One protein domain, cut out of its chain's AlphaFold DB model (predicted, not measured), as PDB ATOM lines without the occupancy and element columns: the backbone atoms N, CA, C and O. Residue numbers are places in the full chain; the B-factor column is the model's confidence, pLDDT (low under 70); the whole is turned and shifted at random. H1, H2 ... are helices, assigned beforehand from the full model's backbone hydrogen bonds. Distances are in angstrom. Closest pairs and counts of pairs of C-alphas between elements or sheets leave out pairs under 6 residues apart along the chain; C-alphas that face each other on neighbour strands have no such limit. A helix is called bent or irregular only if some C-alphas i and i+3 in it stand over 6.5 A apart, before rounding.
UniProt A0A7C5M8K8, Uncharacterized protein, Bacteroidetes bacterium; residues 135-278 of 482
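What this domain is: This is residues 135 to 278 of the 482 residues of an uncharacterized protein of Bacteroidetes bacterium (UniProt A0A7C5M8K8). A long helical hairpin, H1 and H2, reaches away from a body of helices; H2 runs on past H1 into this body, where H4, with H3, H5 and H6 round it, makes the core. H2, H4, H5 and H6 form a bundle, helices roughly side by side, and H3 packs on H2 and H4 at a steeper tilt. The printed part has 144 residues with six named helices, H1 to H6 in chain order, and no named strand; the class is all helix. It is elongated, with spans of 60 by 34 by 26 A, yet only just compact, close to loose, with a radius of gyration of the C-alphas of 17.1 A.

How they stand to each other: H1, residues 139 to 154, touches H2, residues 166 to 196, in a hairpin with a shallow tilt of 31 degrees, opposite ways; their closest C-alphas, those of Tyr 146 and Met 171, are 4.8 A apart. H2 touches H3, residues 206 to 217, with residues 177 to 187 alone, at a steep tilt of 51 degrees; the closest C-alphas are those of Ser 180 and Val 209, 5.8 A apart. The hub is H4, residues 222 to 235, which touches four helices. It touches residues 181 to 191 of H2 the same way at a shallow tilt of 29 degrees, closest at the C-alphas of Cys 188 and Leu 231, 5.8 A apart. H3 and H4 form a hairpin, with the C-alphas of Phe 217 and Phe 224 closest at 6.5 A. H4 forms another with H5, residues 240 to 257, closest at the C-alphas of Val 223 and Tyr 254, 6.4 A apart. H5 is irregular, with C-alphas 248 and 251 7.4 A apart, and has a kink of 66 degrees near residue 250. H6, residues 260 to 278, forms a hairpin with H5, the C-alphas of Phe 255 and Gln 263 being closest at 5.7 A; it also touches H4, closest at the C-alphas of Gln 234 and Ile 273, 7.0 A apart. H1 is apart from H3, H4, H5 and H6. Every O i to N i+4 pair is within hydrogen-bond range in H1, H4 and H6, against 26 of 27 in H2, 7 of 8 in H3 and 9 of 14 in H5.

Where its parts are: H1 begins at C-alpha 139 (-14.068, -77.190, 167.577) and is 22.2 A long. H2 is 45.3 A long, H3 14.7 A, H4 20.2 A and H5 23.8 A. H6, 27.1 A, ends at C-alpha 278 (-29.940, -55.154, 181.997).

The domain as a whole: The C-alphas farthest apart, those of Glu 157 and Ile 278, are 60.0 A apart. The printed part has no cut. The link from H1 to H2 is long, with 11 residues. The mean pLDDT of the printed part is 91.6; residues 196 and 198 are under 70.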
ATOM      1  N   LYS A 135      -8.652 -70.413 158.190       94.00
ATOM      2  CA  LYS A 135      -8.385 -69.462 159.282       94.00
ATOM      3  C   LYS A 135      -9.014 -69.900 160.606       94.00
ATOM      4  O   LYS A 135      -8.517 -69.525 161.663       94.00
ATOM      5  N   THR A 136     -10.071 -70.707 160.546       95.62
ATOM      6  CA  THR A 136     -10.809 -71.174 161.718       95.62
ATOM      7  C   THR A 136      -9.927 -71.999 162.655       95.62
ATOM      8  O   THR A 136      -9.076 -72.776 162.226       95.62
ATOM      9  N   ARG A 137     -10.121 -71.817 163.958       96.50
ATOM     10  CA  ARG A 137      -9.502 -72.568 165.059       96.50
ATOM     11  C   ARG A 137     -10.585 -72.949 166.073       96.50
ATOM     12  O   ARG A 137     -10.404 -72.842 167.282       96.50
ATOM     13  N   ASP A 138     -11.743 -73.335 165.553       95.31
ATOM     14  CA  ASP A 138     -12.905 -73.758 166.325       95.31
ATOM     15  C   ASP A 138     -12.885 -75.269 166.601       95.31
ATOM     16  O   ASP A 138     -11.956 -75.989 166.230       95.31
ATOM     17  N   MET A 139     -13.928 -75.766 167.266       94.88
ATOM     18  CA  MET A 139     -14.068 -77.190 167.577       94.88
ATOM     19  C   MET A 139     -13.968 -78.074 166.325       94.88
ATOM     20  O   MET A 139     -13.342 -79.134 166.366       94.88
ATOM     21  N   GLN A 140     -14.577 -77.648 165.216       94.56
ATOM     22  CA  GLN A 140     -14.634 -78.433 163.988       94.56
ATOM     23  C   GLN A 140     -13.252 -78.548 163.338       94.56
ATOM     24  O   GLN A 140     -12.890 -79.628 162.874       94.56
ATOM     25  N   PHE A 141     -12.454 -77.476 163.361       95.88
ATOM     26  CA  PHE A 141     -11.067 -77.506 162.897       95.88
ATOM     27  C   PHE A 141     -10.250 -78.592 163.615       95.88
ATOM     28  O   PHE A 141      -9.637 -79.440 162.963       95.88
ATOM     29  N   TYR A 142     -10.276 -78.619 164.952       96.62
ATOM     30  CA  TYR A 142      -9.507 -79.609 165.718       96.62
ATOM     31  C   TYR A 142     -10.054 -81.030 165.567       96.62
ATOM     32  O   TYR A 142      -9.270 -81.976 165.538       96.62
ATOM     33  N   LEU A 143     -11.372 -81.197 165.404       96.62
ATOM     34  CA  LEU A 143     -11.967 -82.499 165.098       96.62
ATOM     35  C   LEU A 143     -11.461 -83.046 163.757       96.62
ATOM     36  O   LEU A 143     -11.146 -84.230 163.647       96.62
ATOM     37  N   GLU A 144     -11.373 -82.192 162.737       94.88
ATOM     38  CA  GLU A 144     -10.893 -82.574 161.408       94.88
ATOM     39  C   GLU A 144      -9.408 -82.947 161.421       94.88
ATOM     40  O   GLU A 144      -9.035 -83.957 160.822       94.88
ATOM     41  N   GLN A 145      -8.578 -82.182 162.137       95.88
ATOM     42  CA  GLN A 145      -7.162 -82.514 162.313       95.88
ATOM     43  C   GLN A 145      -6.988 -83.824 163.085       95.88
ATOM     44  O   GLN A 145      -6.254 -84.701 162.640       95.88
ATOM     45  N   TYR A 146      -7.719 -84.004 164.190       96.75
ATOM     46  CA  TYR A 146      -7.711 -85.251 164.954       96.75
ATOM     47  C   TYR A 146      -8.059 -86.460 164.075       96.75
ATOM     48  O   TYR A 146      -7.338 -87.453 164.089       96.75
ATOM     49  N   GLN A 147      -9.129 -86.372 163.278       94.12
ATOM     50  CA  GLN A 147      -9.549 -87.465 162.396       94.12
ATOM     51  C   GLN A 147      -8.499 -87.793 161.330       94.12
ATOM     52  O   GLN A 147      -8.265 -88.967 161.050       94.12
ATOM     53  N   LEU A 148      -7.859 -86.778 160.746       93.94
ATOM     54  CA  LEU A 148      -6.801 -86.987 159.762       93.94
ATOM     55  C   LEU A 148      -5.575 -87.663 160.385       93.94
ATOM     56  O   LEU A 148      -5.051 -88.623 159.824       93.94
ATOM     57  N   GLU A 149      -5.122 -87.185 161.542       94.44
ATOM     58  CA  GLU A 149      -3.960 -87.752 162.233       94.44
ATOM     59  C   GLU A 149      -4.251 -89.158 162.781       94.44
ATOM     60  O   GLU A 149      -3.382 -90.029 162.753       94.44
ATOM     61  N   HIS A 150      -5.499 -89.430 163.173       91.94
ATOM     62  CA  HIS A 150      -5.975 -90.778 163.472       91.94
ATOM     63  C   HIS A 150      -5.882 -91.694 162.239       91.94
ATOM     64  O   HIS A 150      -5.336 -92.793 162.331       91.94
ATOM     65  N   ASP A 151      -6.362 -91.252 161.071       89.19
ATOM     66  CA  ASP A 151      -6.268 -92.030 159.826       89.19
ATOM     67  C   ASP A 151      -4.802 -92.316 159.442       89.19
ATOM     68  O   ASP A 151      -4.486 -93.427 159.013       89.19
ATOM     69  N   TRP A 152      -3.895 -91.356 159.658       90.88
ATOM     70  CA  TRP A 152      -2.450 -91.538 159.487       90.88
ATOM     71  C   TRP A 152      -1.856 -92.554 160.457       90.88
ATOM     72  O   TRP A 152      -1.184 -93.496 160.030       90.88
ATOM     73  N   PHE A 153      -2.100 -92.391 161.756       90.25
ATOM     74  CA  PHE A 153      -1.549 -93.267 162.785       90.25
ATOM     75  C   PHE A 153      -2.044 -94.713 162.630       90.25
ATOM     76  O   PHE A 153      -1.285 -95.672 162.807       90.25
ATOM     77  N   HIS A 154      -3.308 -94.886 162.238       86.50
ATOM     78  CA  HIS A 154      -3.923 -96.197 162.073       86.50
ATOM     79  C   HIS A 154      -3.746 -96.819 160.681       86.50
ATOM     80  O   HIS A 154      -4.128 -97.980 160.499       86.50
ATOM     81  N   HIS A 155      -3.111 -96.142 159.721       85.88
ATOM     82  CA  HIS A 155      -2.805 -96.753 158.430       85.88
ATOM     83  C   HIS A 155      -1.870 -97.981 158.608       85.88
ATOM     84  O   HIS A 155      -0.919 -97.903 159.390       85.88
ATOM     85  N   PRO A 156      -2.112 -99.126 157.928       81.19
ATOM     86  CA  PRO A 156      -1.340-100.362 158.135       81.19
ATOM     87  C   PRO A 156       0.169-100.240 157.898       81.19
ATOM     88  O   PRO A 156       0.946-100.922 158.553       81.19
ATOM     89  N   GLU A 157       0.572 -99.372 156.971       81.81
ATOM     90  CA  GLU A 157       1.981 -99.134 156.617       81.81
ATOM     91  C   GLU A 157       2.662 -98.056 157.481       81.81
ATOM     92  O   GLU A 157       3.862 -97.827 157.360       81.81
ATOM     93  N   THR A 158       1.935 -97.405 158.397       80.75
ATOM     94  CA  THR A 158       2.536 -96.432 159.315       80.75
ATOM     95  C   THR A 158       3.291 -97.156 160.428       80.75
ATOM     96  O   THR A 158       2.716 -97.947 161.179       80.75
ATOM     97  N   MET A 159       4.578 -96.839 160.604       81.81
ATOM     98  CA  MET A 159       5.398 -97.393 161.687       81.81
ATOM     99  C   MET A 159       4.973 -96.824 163.054       81.81
ATOM    100  O   MET A 159       5.458 -95.784 163.508       81.81
ATOM    101  N   ARG A 160       4.052 -97.519 163.730       83.50
ATOM    102  CA  ARG A 160       3.484 -97.092 165.025       83.50
ATOM    103  C   ARG A 160       4.451 -97.209 166.198       83.50
ATOM    104  O   ARG A 160       4.343 -96.444 167.144       83.50
ATOM    105  N   THR A 161       5.388 -98.150 166.131       82.50
ATOM    106  CA  THR A 161       6.375 -98.416 167.190       82.50
ATOM    107  C   THR A 161       7.518 -97.404 167.216       82.50
ATOM    108  O   THR A 161       8.348 -97.448 168.121       82.50
ATOM    109  N   LYS A 162       7.568 -96.477 166.250       82.94
ATOM    110  CA  LYS A 162       8.565 -95.408 166.219       82.94
ATOM    111  C   LYS A 162       8.383 -94.493 167.444       82.94
ATOM    112  O   LYS A 162       7.309 -93.899 167.583       82.94
ATOM    113  N   PRO A 163       9.411 -94.316 168.296       80.50
ATOM    114  CA  PRO A 163       9.376 -93.316 169.358       80.50
ATOM    115  C   PRO A 163       9.085 -91.923 168.787       80.50
ATOM    116  O   PRO A 163       9.553 -91.586 167.699       80.50
ATOM    117  N   ASN A 164       8.319 -91.107 169.516       81.19
ATOM    118  CA  ASN A 164       7.905 -89.768 169.075       81.19
ATOM    119  C   ASN A 164       7.184 -89.762 167.715       81.19
ATOM    120  O   ASN A 164       7.429 -88.896 166.872       81.19
ATOM    121  N   ASN A 165       6.290 -90.731 167.487       89.88
ATOM    122  CA  ASN A 165       5.446 -90.738 166.299       89.88
ATOM    123  C   ASN A 165       4.638 -89.424 166.217       89.88
ATOM    124  O   ASN A 165       3.789 -89.144 167.065       89.88
ATOM    125  N   VAL A 166       4.923 -88.619 165.188       91.25
ATOM    126  CA  VAL A 166       4.331 -87.285 165.006       91.25
ATOM    127  C   VAL A 166       2.811 -87.373 164.884       91.25
ATOM    128  O   VAL A 166       2.117 -86.593 165.522       91.25
ATOM    129  N   HIS A 167       2.290 -88.361 164.152       92.19
ATOM    130  CA  HIS A 167       0.848 -88.542 163.981       92.19
ATOM    131  C   HIS A 167       0.154 -88.889 165.297       92.19
ATOM    132  O   HIS A 167      -0.914 -88.362 165.577       92.19
ATOM    133  N   PHE A 168       0.777 -89.709 166.149       93.00
ATOM    134  CA  PHE A 168       0.237 -89.983 167.483       93.00
ATOM    135  C   PHE A 168       0.177 -88.717 168.345       93.00
ATOM    136  O   PHE A 168      -0.856 -88.425 168.946       93.00
ATOM    137  N   LYS A 169       1.267 -87.939 168.377       94.62
ATOM    138  CA  LYS A 169       1.335 -86.693 169.150       94.62
ATOM    139  C   LYS A 169       0.287 -85.684 168.676       94.62
ATOM    140  O   LYS A 169      -0.487 -85.186 169.488       94.62
ATOM    141  N   GLU A 170       0.231 -85.426 167.372       95.12
ATOM    142  CA  GLU A 170      -0.735 -84.499 166.777       95.12
ATOM    143  C   GLU A 170      -2.175 -84.990 166.968       95.12
ATOM    144  O   GLU A 170      -3.055 -84.191 167.283       95.12
ATOM    145  N   MET A 171      -2.433 -86.297 166.851       95.50
ATOM    146  CA  MET A 171      -3.743 -86.882 167.142       95.50
ATOM    147  C   MET A 171      -4.181 -86.561 168.577       95.50
ATOM    148  O   MET A 171      -5.277 -86.037 168.767       95.50
ATOM    149  N   VAL A 172      -3.335 -86.823 169.580       96.06
ATOM    150  CA  VAL A 172      -3.653 -86.543 170.993       96.06
ATOM    151  C   VAL A 172      -3.869 -85.046 171.220       96.06
ATOM    152  O   VAL A 172      -4.900 -84.657 171.763       96.06
ATOM    153  N   THR A 173      -2.966 -84.193 170.733       95.38
ATOM    154  CA  THR A 173      -3.081 -82.737 170.905       95.38
ATOM    155  C   THR A 173      -4.363 -82.182 170.282       95.38
ATOM    156  O   THR A 173      -5.072 -81.403 170.922       95.38
ATOM    157  N   ASN A 174      -4.708 -82.583 169.055       96.69
ATOM    158  CA  ASN A 174      -5.929 -82.111 168.398       96.69
ATOM    159  C   ASN A 174      -7.194 -82.659 169.078       96.69
ATOM    160  O   ASN A 174      -8.176 -81.930 169.202       96.69
ATOM    161  N   MET A 175      -7.165 -83.898 169.583       97.69
ATOM    162  CA  MET A 175      -8.256 -84.465 170.382       97.69
ATOM    163  C   MET A 175      -8.506 -83.643 171.653       97.69
ATOM    164  O   MET A 175      -9.654 -83.308 171.944       97.69
ATOM    165  N   GLU A 176      -7.453 -83.289 172.393       96.62
ATOM    166  CA  GLU A 176      -7.550 -82.489 173.621       96.62
ATOM    167  C   GLU A 176      -8.122 -81.092 173.351       96.62
ATOM    168  O   GLU A 176      -8.998 -80.632 174.091       96.62
ATOM    169  N   HIS A 177      -7.690 -80.440 172.264       97.00
ATOM    170  CA  HIS A 177      -8.217 -79.134 171.866       97.00
ATOM    171  C   HIS A 177      -9.693 -79.218 171.463       97.00
ATOM    172  O   HIS A 177     -10.510 -78.430 171.948       97.00
ATOM    173  N   PHE A 178     -10.046 -80.189 170.615       97.25
ATOM    174  CA  PHE A 178     -11.426 -80.454 170.209       97.25
ATOM    175  C   PHE A 178     -12.327 -80.674 171.428       97.25
ATOM    176  O   PHE A 178     -13.341 -79.992 171.583       97.25
ATOM    177  N   PHE A 179     -11.943 -81.607 172.301       97.31
ATOM    178  CA  PHE A 179     -12.722 -81.981 173.474       97.31
ATOM    179  C   PHE A 179     -12.914 -80.794 174.418       97.31
ATOM    180  O   PHE A 179     -14.031 -80.521 174.859       97.31
ATOM    181  N   SER A 180     -11.846 -80.046 174.679       97.19
ATOM    182  CA  SER A 180     -11.885 -78.909 175.594       97.19
ATOM    183  C   SER A 180     -12.751 -77.769 175.048       97.19
ATOM    184  O   SER A 180     -13.599 -77.251 175.773       97.19
ATOM    185  N   LEU A 181     -12.642 -77.430 173.755       96.81
ATOM    186  CA  LEU A 181     -13.553 -76.466 173.121       96.81
ATOM    187  C   LEU A 181     -15.007 -76.946 173.141       96.81
ATOM    188  O   LEU A 181     -15.907 -76.141 173.382       96.81
ATOM    189  N   ALA A 182     -15.248 -78.244 172.938       95.94
ATOM    190  CA  ALA A 182     -16.581 -78.827 173.047       95.94
ATOM    191  C   ALA A 182     -17.175 -78.640 174.438       95.94
ATOM    192  O   ALA A 182     -18.287 -78.125 174.565       95.94
ATOM    193  N   VAL A 183     -16.424 -78.985 175.480       96.94
ATOM    194  CA  VAL A 183     -16.871 -78.814 176.863       96.94
ATOM    195  C   VAL A 183     -17.181 -77.346 177.167       96.94
ATOM    196  O   VAL A 183     -18.261 -77.059 177.683       96.94
ATOM    197  N   LEU A 184     -16.300 -76.411 176.793       96.62
ATOM    198  CA  LEU A 184     -16.502 -74.980 177.049       96.62
ATOM    199  C   LEU A 184     -17.712 -74.411 176.289       96.62
ATOM    200  O   LEU A 184     -18.572 -73.754 176.884       96.62
ATOM    201  N   ARG A 185     -17.831 -74.708 174.988       94.88
ATOM    202  CA  ARG A 185     -18.948 -74.249 174.148       94.88
ATOM    203  C   ARG A 185     -20.286 -74.795 174.642       94.88
ATOM    204  O   ARG A 185     -21.260 -74.048 174.745       94.88
ATOM    205  N   TYR A 186     -20.359 -76.086 174.957       94.19
ATOM    206  CA  TYR A 186     -21.608 -76.681 175.428       94.19
ATOM    207  C   TYR A 186     -21.943 -76.290 176.868       94.19
ATOM    208  O   TYR A 186     -23.123 -76.240 177.206       94.19
ATOM    209  N   ALA A 187     -20.961 -75.934 177.702       94.81
ATOM    210  CA  ALA A 187     -21.222 -75.319 179.004       94.81
ATOM    211  C   ALA A 187     -21.884 -73.943 178.854       94.81
ATOM    212  O   ALA A 187     -22.876 -73.652 179.523       94.81
ATOM    213  N   CYS A 188     -21.388 -73.144 177.912       93.56
ATOM    214  CA  CYS A 188     -21.962 -71.862 177.526       93.56
ATOM    215  C   CYS A 188     -23.426 -71.995 177.049       93.56
ATOM    216  O   CYS A 188     -24.318 -71.289 177.530       93.56
ATOM    217  N   GLU A 189     -23.698 -72.940 176.142       90.06
ATOM    218  CA  GLU A 189     -25.055 -73.212 175.639       90.06
ATOM    219  C   GLU A 189     -25.977 -73.748 176.739       90.06
ATOM    220  O   GLU A 189     -27.107 -73.282 176.892       90.06
ATOM    221  N   LYS A 190     -25.484 -74.684 177.560       90.75
ATOM    222  CA  LYS A 190     -26.206 -75.201 178.724       90.75
ATOM    223  C   LYS A 190     -26.656 -74.053 179.627       90.75
ATOM    224  O   LYS A 190     -27.845 -73.959 179.913       90.75
ATOM    225  N   ASN A 191     -25.751 -73.166 180.043       88.44
ATOM    226  CA  ASN A 191     -26.086 -72.045 180.926       88.44
ATOM    227  C   ASN A 191     -27.180 -71.144 180.320       88.44
ATOM    228  O   ASN A 191     -28.094 -70.703 181.023       88.44
ATOM    229  N   ASN A 192     -27.122 -70.899 179.007       83.31
ATOM    230  CA  ASN A 192     -28.140 -70.131 178.289       83.31
ATOM    231  C   ASN A 192     -29.506 -70.847 178.288       83.31
ATOM    232  O   ASN A 192     -30.542 -70.224 178.539       83.31
ATOM    233  N   ARG A 193     -29.523 -72.170 178.077       82.38
ATOM    234  CA  ARG A 193     -30.747 -72.983 178.125       82.38
ATOM    235  C   ARG A 193     -31.346 -73.054 179.525       82.38
ATOM    236  O   ARG A 193     -32.545 -72.828 179.661       82.38
ATOM    237  N   GLU A 194     -30.546 -73.301 180.560       82.06
ATOM    238  CA  GLU A 194     -31.007 -73.384 181.958       82.06
ATOM    239  C   GLU A 194     -31.581 -72.047 182.463       82.06
ATOM    240  O   GLU A 194     -32.506 -72.020 183.278       82.06
ATOM    241  N   ALA A 195     -31.101 -70.915 181.934       73.00
ATOM    242  CA  ALA A 195     -31.669 -69.603 182.240       73.00
ATOM    243  C   ALA A 195     -33.112 -69.432 181.717       73.00
ATOM    244  O   ALA A 195     -33.888 -68.637 182.263       73.00
ATOM    245  N   VAL A 196     -33.492 -70.170 180.669       69.88
ATOM    246  CA  VAL A 196     -34.786 -70.039 179.979       69.88
ATOM    247  C   VAL A 196     -35.728 -71.207 180.287       69.88
ATOM    248  O   VAL A 196     -36.921 -70.986 180.521       69.88
ATOM    249  N   PHE A 197     -35.207 -72.431 180.323       71.06
ATOM    250  CA  PHE A 197     -35.943 -73.690 180.425       71.06
ATOM    251  C   PHE A 197     -35.682 -74.400 181.761       71.06
ATOM    252  O   PHE A 197     -34.687 -74.155 182.433       71.06
ATOM    253  N   LYS A 198     -36.580 -75.310 182.167       67.50
ATOM    254  CA  LYS A 198     -36.420 -76.146 183.379       67.50
ATOM    255  C   LYS A 198     -35.507 -77.358 183.120       67.50
ATOM    256  O   LYS A 198     -35.804 -78.457 183.574       67.50
ATOM    257  N   GLU A 199     -34.443 -77.172 182.352       71.81
ATOM    258  CA  GLU A 199     -33.472 -78.226 182.058       71.81
ATOM    259  C   GLU A 199     -32.347 -78.178 183.097       71.81
ATOM    260  O   GLU A 199     -32.032 -77.112 183.624       71.81
ATOM    261  N   LYS A 200     -31.783 -79.338 183.441       74.25
ATOM    262  CA  LYS A 200     -30.555 -79.447 184.230       74.25
ATOM    263  C   LYS A 200     -29.668 -80.487 183.569       74.25
ATOM    264  O   LYS A 200     -30.026 -81.663 183.566       74.25
ATOM    265  N   ALA A 201     -28.540 -80.068 183.009       78.94
ATOM    266  CA  ALA A 201     -27.582 -80.980 182.384       78.94
ATOM    267  C   ALA A 201     -26.248 -80.931 183.133       78.94
ATOM    268  O   ALA A 201     -25.717 -79.857 183.399       78.94
ATOM    269  N   LYS A 202     -25.665 -82.074 183.494       85.38
ATOM    270  CA  LYS A 202     -24.330 -82.098 184.111       85.38
ATOM    271  C   LYS A 202     -23.273 -82.304 183.029       85.38
ATOM    272  O   LYS A 202     -23.358 -83.266 182.275       85.38
ATOM    273  N   LEU A 203     -22.273 -81.426 182.985       90.69
ATOM    274  CA  LEU A 203     -21.059 -81.630 182.194       90.69
ATOM    275  C   LEU A 203     -19.973 -82.123 183.142       90.69
ATOM    276  O   LEU A 203     -19.523 -81.369 183.999       90.69
ATOM    277  N   LEU A 204     -19.623 -83.406 183.030       93.31
ATOM    278  CA  LEU A 204     -18.757 -84.085 183.997       93.31
ATOM    279  C   LEU A 204     -17.356 -83.465 184.077       93.31
ATOM    280  O   LEU A 204     -16.847 -83.303 185.175       93.31
ATOM    281  N   PHE A 205     -16.790 -83.072 182.935       95.38
ATOM    282  CA  PHE A 205     -15.397 -82.624 182.813       95.38
ATOM    283  C   PHE A 205     -15.223 -81.100 182.786       95.38
ATOM    284  O   PHE A 205     -14.152 -80.618 182.432       95.38
ATOM    285  N   LEU A 206     -16.266 -80.321 183.098       95.31
ATOM    286  CA  LEU A 206     -16.188 -78.860 182.984       95.31
ATOM    287  C   LEU A 206     -15.081 -78.276 183.869       95.31
ATOM    288  O   LEU A 206     -14.271 -77.496 183.383       95.31
ATOM    289  N   GLU A 207     -15.018 -78.688 185.134       93.94
ATOM    290  CA  GLU A 207     -14.045 -78.153 186.094       93.94
ATOM    291  C   GLU A 207     -12.595 -78.475 185.703       93.94
ATOM    292  O   GLU A 207     -11.713 -77.624 185.822       93.94
ATOM    293  N   ASP A 208     -12.342 -79.684 185.199       95.12
ATOM    294  CA  ASP A 208     -11.010 -80.091 184.741       95.12
ATOM    295  C   ASP A 208     -10.596 -79.313 183.488       95.12
ATOM    296  O   ASP A 208      -9.475 -78.806 183.402       95.12
ATOM    297  N   VAL A 209     -11.526 -79.144 182.543       96.56
ATOM    298  CA  VAL A 209     -11.284 -78.372 181.320       96.56
ATOM    299  C   VAL A 209     -11.036 -76.897 181.630       96.56
ATOM    300  O   VAL A 209     -10.131 -76.321 181.035       96.56
ATOM    301  N   LEU A 210     -11.774 -76.283 182.563       95.00
ATOM    302  CA  LEU A 210     -11.550 -74.887 182.959       95.00
ATOM    303  C   LEU A 210     -10.113 -74.666 183.459       95.00
ATOM    304  O   LEU A 210      -9.442 -73.743 183.000       95.00
ATOM    305  N   LYS A 211      -9.618 -75.554 184.333       91.69
ATOM    306  CA  LYS A 211      -8.258 -75.472 184.896       91.69
ATOM    307  C   LYS A 211      -7.170 -75.609 183.833       91.69
ATOM    308  O   LYS A 211      -6.170 -74.895 183.873       91.69
ATOM    309  N   ILE A 212      -7.343 -76.546 182.901       93.75
ATOM    310  CA  ILE A 212      -6.332 -76.829 181.876       93.75
ATOM    311  C   ILE A 212      -6.365 -75.758 180.781       93.75
ATOM    312  O   ILE A 212      -5.309 -75.276 180.368       93.75
ATOM    313  N   ALA A 213      -7.555 -75.353 180.332       94.12
ATOM    314  CA  ALA A 213      -7.714 -74.458 179.192       94.12
ATOM    315  C   ALA A 213      -7.074 -73.090 179.414       94.12
ATOM    316  O   ALA A 213      -6.374 -72.603 178.524       94.12
ATOM    317  N   GLU A 214      -7.268 -72.499 180.597       89.38
ATOM    318  CA  GLU A 214      -6.723 -71.179 180.919       89.38
ATOM    319  C   GLU A 214      -5.196 -71.156 180.806       89.38
ATOM    320  O   GLU A 214      -4.644 -70.242 180.198       89.38
ATOM    321  N   LYS A 215      -4.516 -72.193 181.308       90.62
ATOM    322  CA  LYS A 215      -3.050 -72.256 181.342       90.62
ATOM    323  C   LYS A 215      -2.423 -72.782 180.050       90.62
ATOM    324  O   LYS A 215      -1.375 -72.290 179.640       90.62
ATOM    325  N   HIS A 216      -3.019 -73.803 179.439       91.88
ATOM    326  CA  HIS A 216      -2.363 -74.580 178.382       91.88
ATOM    327  C   HIS A 216      -2.868 -74.269 176.970       91.88
ATOM    328  O   HIS A 216      -2.107 -74.446 176.021       91.88
ATOM    329  N   PHE A 217      -4.111 -73.800 176.807       92.81
ATOM    330  CA  PHE A 217      -4.725 -73.645 175.479       92.81
ATOM    331  C   PHE A 217      -4.967 -72.191 175.065       92.81
ATOM    332  O   PHE A 217      -4.916 -71.878 173.877       92.81
ATOM    333  N   THR A 218      -5.181 -71.270 176.009       90.25
ATOM    334  CA  THR A 218      -5.349 -69.847 175.661       90.25
ATOM    335  C   THR A 218      -4.156 -69.227 174.917       90.25
ATOM    336  O   THR A 218      -4.420 -68.439 174.005       90.25
ATOM    337  N   PRO A 219      -2.873 -69.577 175.188       89.69
ATOM    338  CA  PRO A 219      -1.756 -68.972 174.460       89.69
ATOM    339  C   PRO A 219      -1.686 -69.406 172.991       89.69
ATOM    340  O   PRO A 219      -1.172 -68.665 172.157       89.69
ATOM    341  N   SER A 220      -2.190 -70.602 172.666       87.62
ATOM    342  CA  SER A 220      -2.152 -71.156 171.309       87.62
ATOM    343  C   SER A 220      -3.390 -70.802 170.484       87.62
ATOM    344  O   SER A 220      -3.309 -70.761 169.254       87.62
ATOM    345  N   ASN A 221      -4.536 -70.550 171.127       94.38
ATOM    346  CA  ASN A 221      -5.788 -70.284 170.431       94.38
ATOM    347  C   ASN A 221      -6.731 -69.340 171.221       94.38
ATOM    348  O   ASN A 221      -7.325 -69.746 172.227       94.38
ATOM    349  N   PRO A 222      -6.978 -68.114 170.710       95.94
ATOM    350  CA  PRO A 222      -7.893 -67.140 171.311       95.94
ATOM    351  C   PRO A 222      -9.342 -67.608 171.513       95.94
ATOM    352  O   PRO A 222     -10.063 -67.013 172.311       95.94
ATOM    353  N   VAL A 223      -9.794 -68.649 170.811       97.19
ATOM    354  CA  VAL A 223     -11.158 -69.180 170.961       97.19
ATOM    355  C   VAL A 223     -11.385 -69.760 172.364       97.19
ATOM    356  O   VAL A 223     -12.481 -69.627 172.909       97.19
ATOM    357  N   PHE A 224     -10.354 -70.325 173.004       97.56
ATOM    358  CA  PHE A 224     -10.451 -70.755 174.405       97.56
ATOM    359  C   PHE A 224     -10.705 -69.575 175.336       97.56
ATOM    360  O   PHE A 224     -11.595 -69.640 176.179       97.56
ATOM    361  N   GLU A 225      -9.957 -68.484 175.148       96.12
ATOM    362  CA  GLU A 225     -10.106 -67.258 175.935       96.12
ATOM    363  C   GLU A 225     -11.545 -66.727 175.843       96.12
ATOM    364  O   GLU A 225     -12.168 -66.447 176.864       96.12
ATOM    365  N   LEU A 226     -12.104 -66.671 174.630       97.56
ATOM    366  CA  LEU A 226     -13.481 -66.235 174.396       97.56
ATOM    367  C   LEU A 226     -14.503 -67.051 175.194       97.56
ATOM    368  O   LEU A 226     -15.332 -66.477 175.902       97.56
ATOM    369  N   TYR A 227     -14.466 -68.383 175.085       97.50
ATOM    370  CA  TYR A 227     -15.440 -69.224 175.782       97.50
ATOM    371  C   TYR A 227     -15.245 -69.200 177.303       97.50
ATOM    372  O   TYR A 227     -16.235 -69.221 178.034       97.50
ATOM    373  N   LEU A 228     -14.006 -69.083 177.795       96.38
ATOM    374  CA  LEU A 228     -13.734 -68.877 179.222       96.38
ATOM    375  C   LEU A 228     -14.345 -67.561 179.722       96.38
ATOM    376  O   LEU A 228     -14.977 -67.532 180.778       96.38
ATOM    377  N   TYR A 229     -14.224 -66.479 178.950       96.31
ATOM    378  CA  TYR A 229     -14.799 -65.182 179.308       96.31
ATOM    379  C   TYR A 229     -16.328 -65.203 179.309       96.31
ATOM    380  O   TYR A 229     -16.951 -64.704 180.249       96.31
ATOM    381  N   LEU A 230     -16.942 -65.830 178.302       96.44
ATOM    382  CA  LEU A 230     -18.392 -66.020 178.250       96.44
ATOM    383  C   LEU A 230     -18.899 -66.832 179.451       96.44
ATOM    384  O   LEU A 230     -19.886 -66.439 180.074       96.44
ATOM    385  N   LEU A 231     -18.213 -67.920 179.820       95.31
ATOM    386  CA  LEU A 231     -18.564 -68.721 180.997       95.31
ATOM    387  C   LEU A 231     -18.444 -67.923 182.292       95.31
ATOM    388  O   LEU A 231     -19.366 -67.956 183.109       95.31
ATOM    389  N   ARG A 232     -17.361 -67.158 182.452       94.62
ATOM    390  CA  ARG A 232     -17.145 -66.322 183.636       94.62
ATOM    391  C   ARG A 232     -18.274 -65.307 183.822       94.62
ATOM    392  O   ARG A 232     -18.828 -65.223 184.915       94.62
ATOM    393  N   LEU A 233     -18.692 -64.625 182.753       94.69
ATOM    394  CA  LEU A 233     -19.833 -63.697 182.788       94.69
ATOM    395  C   LEU A 233     -21.167 -64.381 183.124       94.69
ATOM    396  O   LEU A 233     -22.085 -63.751 183.651       94.69
ATOM    397  N   GLN A 234     -21.310 -65.668 182.805       90.81
ATOM    398  CA  GLN A 234     -22.524 -66.429 183.091       90.81
ATOM    399  C   GLN A 234     -22.563 -66.990 184.520       90.81
ATOM    400  O   GLN A 234     -23.661 -67.093 185.077       90.81
ATOM    401  N   GLN A 235     -21.409 -67.365 185.084       89.12
ATOM    402  CA  GLN A 235     -21.299 -68.137 186.330       89.12
ATOM    403  C   GLN A 235     -20.795 -67.324 187.528       89.12
ATOM    404  O   GLN A 235     -21.273 -67.538 188.639       89.12
ATOM    405  N   ASN A 236     -19.865 -66.390 187.322       87.00
ATOM    406  CA  ASN A 236     -19.178 -65.668 188.400       87.00
ATOM    407  C   ASN A 236     -19.692 -64.234 188.602       87.00
ATOM    408  O   ASN A 236     -19.135 -63.492 189.406       87.00
ATOM    409  N   GLY A 237     -20.758 -63.856 187.895       84.88
ATOM    410  CA  GLY A 237     -21.303 -62.501 187.891       84.88
ATOM    411  C   GLY A 237     -20.843 -61.685 186.685       84.88
ATOM    412  O   GLY A 237     -19.913 -62.057 185.969       84.88
ATOM    413  N   PHE A 238     -21.545 -60.582 186.433       91.94
ATOM    414  CA  PHE A 238     -21.246 -59.706 185.308       91.94
ATOM    415  C   PHE A 238     -20.054 -58.795 185.624       91.94
ATOM    416  O   PHE A 238     -20.026 -58.140 186.664       91.94
ATOM    417  N   ASP A 239     -19.101 -58.731 184.697       95.44
ATOM    418  CA  ASP A 239     -17.934 -57.850 184.732       95.44
ATOM    419  C   ASP A 239     -17.931 -57.009 183.450       95.44
ATOM    420  O   ASP A 239     -17.825 -57.543 182.342       95.44
ATOM    421  N   MET A 240     -18.065 -55.690 183.605       95.38
ATOM    422  CA  MET A 240     -18.126 -54.754 182.481       95.38
ATOM    423  C   MET A 240     -16.842 -54.775 181.644       95.38
ATOM    424  O   MET A 240     -16.908 -54.810 180.420       95.38
ATOM    425  N   THR A 241     -15.679 -54.842 182.294       96.19
ATOM    426  CA  THR A 241     -14.372 -54.846 181.618       96.19
ATOM    427  C   THR A 241     -14.238 -56.074 180.727       96.19
ATOM    428  O   THR A 241     -13.772 -56.001 179.589       96.19
ATOM    429  N   LEU A 242     -14.678 -57.224 181.241       96.31
ATOM    430  CA  LEU A 242     -14.661 -58.475 180.501       96.31
ATOM    431  C   LEU A 242     -15.648 -58.455 179.330       96.31
ATOM    432  O   LEU A 242     -15.314 -58.903 178.233       96.31
ATOM    433  N   PHE A 243     -16.848 -57.917 179.549       96.94
ATOM    434  CA  PHE A 243     -17.862 -57.773 178.511       96.94
ATOM    435  C   PHE A 243     -17.388 -56.865 177.365       96.94
ATOM    436  O   PHE A 243     -17.511 -57.242 176.196       96.94
ATOM    437  N   ASP A 244     -16.769 -55.728 177.686       96.00
ATOM    438  CA  ASP A 244     -16.208 -54.796 176.703       96.00
ATOM    439  C   ASP A 244     -15.041 -55.420 175.932       96.00
ATOM    440  O   ASP A 244     -14.932 -55.262 174.711       96.00
ATOM    441  N   LYS A 245     -14.199 -56.208 176.614       95.88
ATOM    442  CA  LYS A 245     -13.117 -56.968 175.977       95.88
ATOM    443  C   LYS A 245     -13.649 -57.984 174.964       95.88
ATOM    444  O   LYS A 245     -13.096 -58.096 173.872       95.88
ATOM    445  N   ILE A 246     -14.733 -58.695 175.290       96.69
ATOM    446  CA  ILE A 246     -15.390 -59.594 174.331       96.69
ATOM    447  C   ILE A 246     -15.908 -58.780 173.146       96.69
ATOM    448  O   ILE A 246     -15.543 -59.087 172.013       96.69
ATOM    449  N   CYS A 247     -16.714 -57.741 173.395       95.81
ATOM    450  CA  CYS A 247     -17.364 -56.951 172.345       95.81
ATOM    451  C   CYS A 247     -16.357 -56.339 171.362       95.81
ATOM    452  O   CYS A 247     -16.535 -56.465 170.152       95.81
ATOM    453  N   SER A 248     -15.284 -55.733 171.872       94.19
ATOM    454  CA  SER A 248     -14.223 -55.129 171.054       94.19
ATOM    455  C   SER A 248     -13.393 -56.158 170.274       94.19
ATOM    456  O   SER A 248     -12.924 -55.862 169.177       94.19
ATOM    457  N   GLY A 249     -13.236 -57.375 170.805       95.12
ATOM    458  CA  GLY A 249     -12.496 -58.456 170.155       95.12
ATOM    459  C   GLY A 249     -13.301 -59.285 169.148       95.12
ATOM    460  O   GLY A 249     -12.693 -60.033 168.382       95.12
ATOM    461  N   LEU A 250     -14.639 -59.191 169.123       94.19
ATOM    462  CA  LEU A 250     -15.493 -60.070 168.305       94.19
ATOM    463  C   LEU A 250     -15.055 -60.118 166.839       94.19
ATOM    464  O   LEU A 250     -14.745 -61.193 166.334       94.19
ATOM    465  N   THR A 251     -14.986 -58.971 166.170       90.31
ATOM    466  CA  THR A 251     -14.770 -58.907 164.716       90.31
ATOM    467  C   THR A 251     -13.317 -59.124 164.307       90.31
ATOM    468  O   THR A 251     -13.056 -59.737 163.275       90.31
ATOM    469  N   THR A 252     -12.367 -58.646 165.108       91.94
ATOM    470  CA  THR A 252     -10.940 -58.624 164.752       91.94
ATOM    471  C   THR A 252     -10.170 -59.818 165.303       91.94
ATOM    472  O   THR A 252      -9.303 -60.352 164.613       91.94
ATOM    473  N   LYS A 253     -10.482 -60.257 166.529       95.19
ATOM    474  CA  LYS A 253      -9.745 -61.311 167.241       95.19
ATOM    475  C   LYS A 253     -10.426 -62.674 167.131       95.19
ATOM    476  O   LYS A 253      -9.735 -63.670 166.943       95.19
ATOM    477  N   TYR A 254     -11.752 -62.734 167.263       96.00
ATOM    478  CA  TYR A 254     -12.449 -64.010 167.454       96.00
ATOM    479  C   TYR A 254     -13.143 -64.549 166.197       96.00
ATOM    480  O   TYR A 254     -12.901 -65.693 165.826       96.00
ATOM    481  N   PHE A 255     -13.972 -63.762 165.507       95.19
ATOM    482  CA  PHE A 255     -14.738 -64.234 164.344       95.19
ATOM    483  C   PHE A 255     -13.894 -64.807 163.204       95.19
ATOM    484  O   PHE A 255     -14.292 -65.846 162.680       95.19
ATOM    485  N   PRO A 256     -12.707 -64.269 162.863       95.25
ATOM    486  CA  PRO A 256     -11.850 -64.892 161.854       95.25
ATOM    487  C   PRO A 256     -11.444 -66.340 162.185       95.25
ATOM    488  O   PRO A 256     -11.051 -67.084 161.287       95.25
ATOM    489  N   LEU A 257     -11.534 -66.730 163.463       97.00
ATOM    490  CA  LEU A 257     -11.198 -68.056 163.975       97.00
ATOM    491  C   LEU A 257     -12.421 -68.974 164.136       97.00
ATOM    492  O   LEU A 257     -12.252 -70.136 164.497       97.00
ATOM    493  N   LEU A 258     -13.634 -68.497 163.867       95.62
ATOM    494  CA  LEU A 258     -14.875 -69.253 164.041       95.62
ATOM    495  C   LEU A 258     -15.575 -69.452 162.696       95.62
ATOM    496  O   LEU A 258     -15.586 -68.546 161.865       95.62
ATOM    497  N   ASN A 259     -16.199 -70.612 162.490       91.38
ATOM    498  CA  ASN A 259     -17.167 -70.772 161.405       91.38
ATOM    499  C   ASN A 259     -18.420 -69.896 161.626       91.38
ATOM    500  O   ASN A 259     -18.706 -69.474 162.746       91.38
ATOM    501  N   GLU A 260     -19.186 -69.646 160.561       88.12
ATOM    502  CA  GLU A 260     -20.349 -68.739 160.574       88.12
ATOM    503  C   GLU A 260     -21.410 -69.106 161.629       88.12
ATOM    504  O   GLU A 260     -21.990 -68.230 162.276       88.12
ATOM    505  N   ASP A 261     -21.648 -70.401 161.856       87.25
ATOM    506  CA  ASP A 261     -22.597 -70.851 162.874       87.25
ATOM    507  C   ASP A 261     -22.103 -70.559 164.295       87.25
ATOM    508  O   ASP A 261     -22.893 -70.149 165.152       87.25
ATOM    509  N   GLU A 262     -20.804 -70.724 164.552       91.12
ATOM    510  CA  GLU A 262     -20.198 -70.366 165.835       91.12
ATOM    511  C   GLU A 262     -20.125 -68.851 166.041       91.12
ATOM    512  O   GLU A 262     -20.410 -68.387 167.146       91.12
ATOM    513  N   GLN A 263     -19.845 -68.066 164.996       92.38
ATOM    514  CA  GLN A 263     -19.911 -66.601 165.062       92.38
ATOM    515  C   GLN A 263     -21.311 -66.135 165.481       92.38
ATOM    516  O   GLN A 263     -21.453 -65.349 166.421       92.38
ATOM    517  N   PHE A 264     -22.356 -66.676 164.844       89.38
ATOM    518  CA  PHE A 264     -23.742 -66.383 165.205       89.38
ATOM    519  C   PHE A 264     -24.065 -66.792 166.649       89.38
ATOM    520  O   PHE A 264     -24.690 -66.022 167.383       89.38
ATOM    521  N   ALA A 265     -23.641 -67.987 167.068       90.50
ATOM    522  CA  ALA A 265     -23.889 -68.485 168.417       90.50
ATOM    523  C   ALA A 265     -23.224 -67.601 169.484       90.50
ATOM    524  O   ALA A 265     -23.892 -67.194 170.437       90.50
ATOM    525  N   VAL A 266     -21.945 -67.253 169.302       94.31
ATOM    526  CA  VAL A 266     -21.199 -66.349 170.189       94.31
ATOM    527  C   VAL A 266     -21.874 -64.983 170.253       94.31
ATOM    528  O   VAL A 266     -22.132 -64.480 171.345       94.31
ATOM    529  N   LEU A 267     -22.218 -64.400 169.105       93.81
ATOM    530  CA  LEU A 267     -22.860 -63.090 169.035       93.81
ATOM    531  C   LEU A 267     -24.182 -63.062 169.809       93.81
ATOM    532  O   LEU A 267     -24.412 -62.174 170.633       93.81
ATOM    533  N   LEU A 268     -25.039 -64.064 169.592       90.56
ATOM    534  CA  LEU A 268     -26.313 -64.174 170.294       90.56
ATOM    535  C   LEU A 268     -26.115 -64.403 171.799       90.56
ATOM    536  O   LEU A 268     -26.878 -63.871 172.606       90.56
ATOM    537  N   MET A 269     -25.088 -65.158 172.187       92.38
ATOM    538  CA  MET A 269     -24.758 -65.402 173.588       92.38
ATOM    539  C   MET A 269     -24.292 -64.130 174.297       92.38
ATOM    540  O   MET A 269     -24.812 -63.821 175.368       92.38
ATOM    541  N   THR A 270     -23.401 -63.353 173.679       95.06
ATOM    542  CA  THR A 270     -22.955 -62.046 174.187       95.06
ATOM    543  C   THR A 270     -24.140 -61.095 174.354       95.06
ATOM    544  O   THR A 270     -24.320 -60.494 175.415       95.06
ATOM    545  N   ILE A 271     -25.026 -61.027 173.355       94.25
ATOM    546  CA  ILE A 271     -26.255 -60.227 173.433       94.25
ATOM    547  C   ILE A 271     -27.148 -60.690 174.593       94.25
ATOM    548  O   ILE A 271     -27.654 -59.871 175.362       94.25
ATOM    549  N   ASN A 272     -27.341 -61.999 174.757       91.56
ATOM    550  CA  ASN A 272     -28.176 -62.539 175.828       91.56
ATOM    551  C   ASN A 272     -27.588 -62.274 177.221       91.56
ATOM    552  O   ASN A 272     -28.356 -61.993 178.142       91.56
ATOM    553  N   ILE A 273     -26.259 -62.314 177.373       92.75
ATOM    554  CA  ILE A 273     -25.567 -61.929 178.612       92.75
ATOM    555  C   ILE A 273     -25.895 -60.471 178.955       92.75
ATOM    556  O   ILE A 273     -26.396 -60.206 180.048       92.75
ATOM    557  N   GLY A 274     -25.722 -59.541 178.010       93.88
ATOM    558  CA  GLY A 274     -26.031 -58.130 178.249       93.88
ATOM    559  C   GLY A 274     -27.520 -57.875 178.527       93.88
ATOM    560  O   GLY A 274     -27.866 -57.119 179.432       93.88
ATOM    561  N   ILE A 275     -28.434 -58.561 177.831       90.19
ATOM    562  CA  ILE A 275     -29.881 -58.475 178.108       90.19
ATOM    563  C   ILE A 275     -30.213 -58.995 179.511       90.19
ATOM    564  O   ILE A 275     -31.024 -58.385 180.218       90.19
ATOM    565  N   LYS A 276     -29.613 -60.119 179.926       87.75
ATOM    566  CA  LYS A 276     -29.799 -60.676 181.272       87.75
ATOM    567  C   LYS A 276     -29.323 -59.680 182.321       87.75
ATOM    568  O   LYS A 276     -30.060 -59.439 183.279       87.75
ATOM    569  N   GLU A 277     -28.170 -59.065 182.104       91.25
ATOM    570  CA  GLU A 277     -27.597 -58.066 183.002       91.25
ATOM    571  C   GLU A 277     -28.485 -56.815 183.124       91.25
ATOM    572  O   GLU A 277     -28.873 -56.441 184.234       91.25
ATOM    573  N   ILE A 278     -28.950 -56.250 182.003       90.19
ATOM    574  CA  ILE A 278     -29.940 -55.154 181.997       90.19
ATOM    575  C   ILE A 278     -31.179 -55.543 182.811       90.19
ATOM    576  O   ILE A 278     -31.697 -54.756 183.603       90.19
TER     577      ILE A 278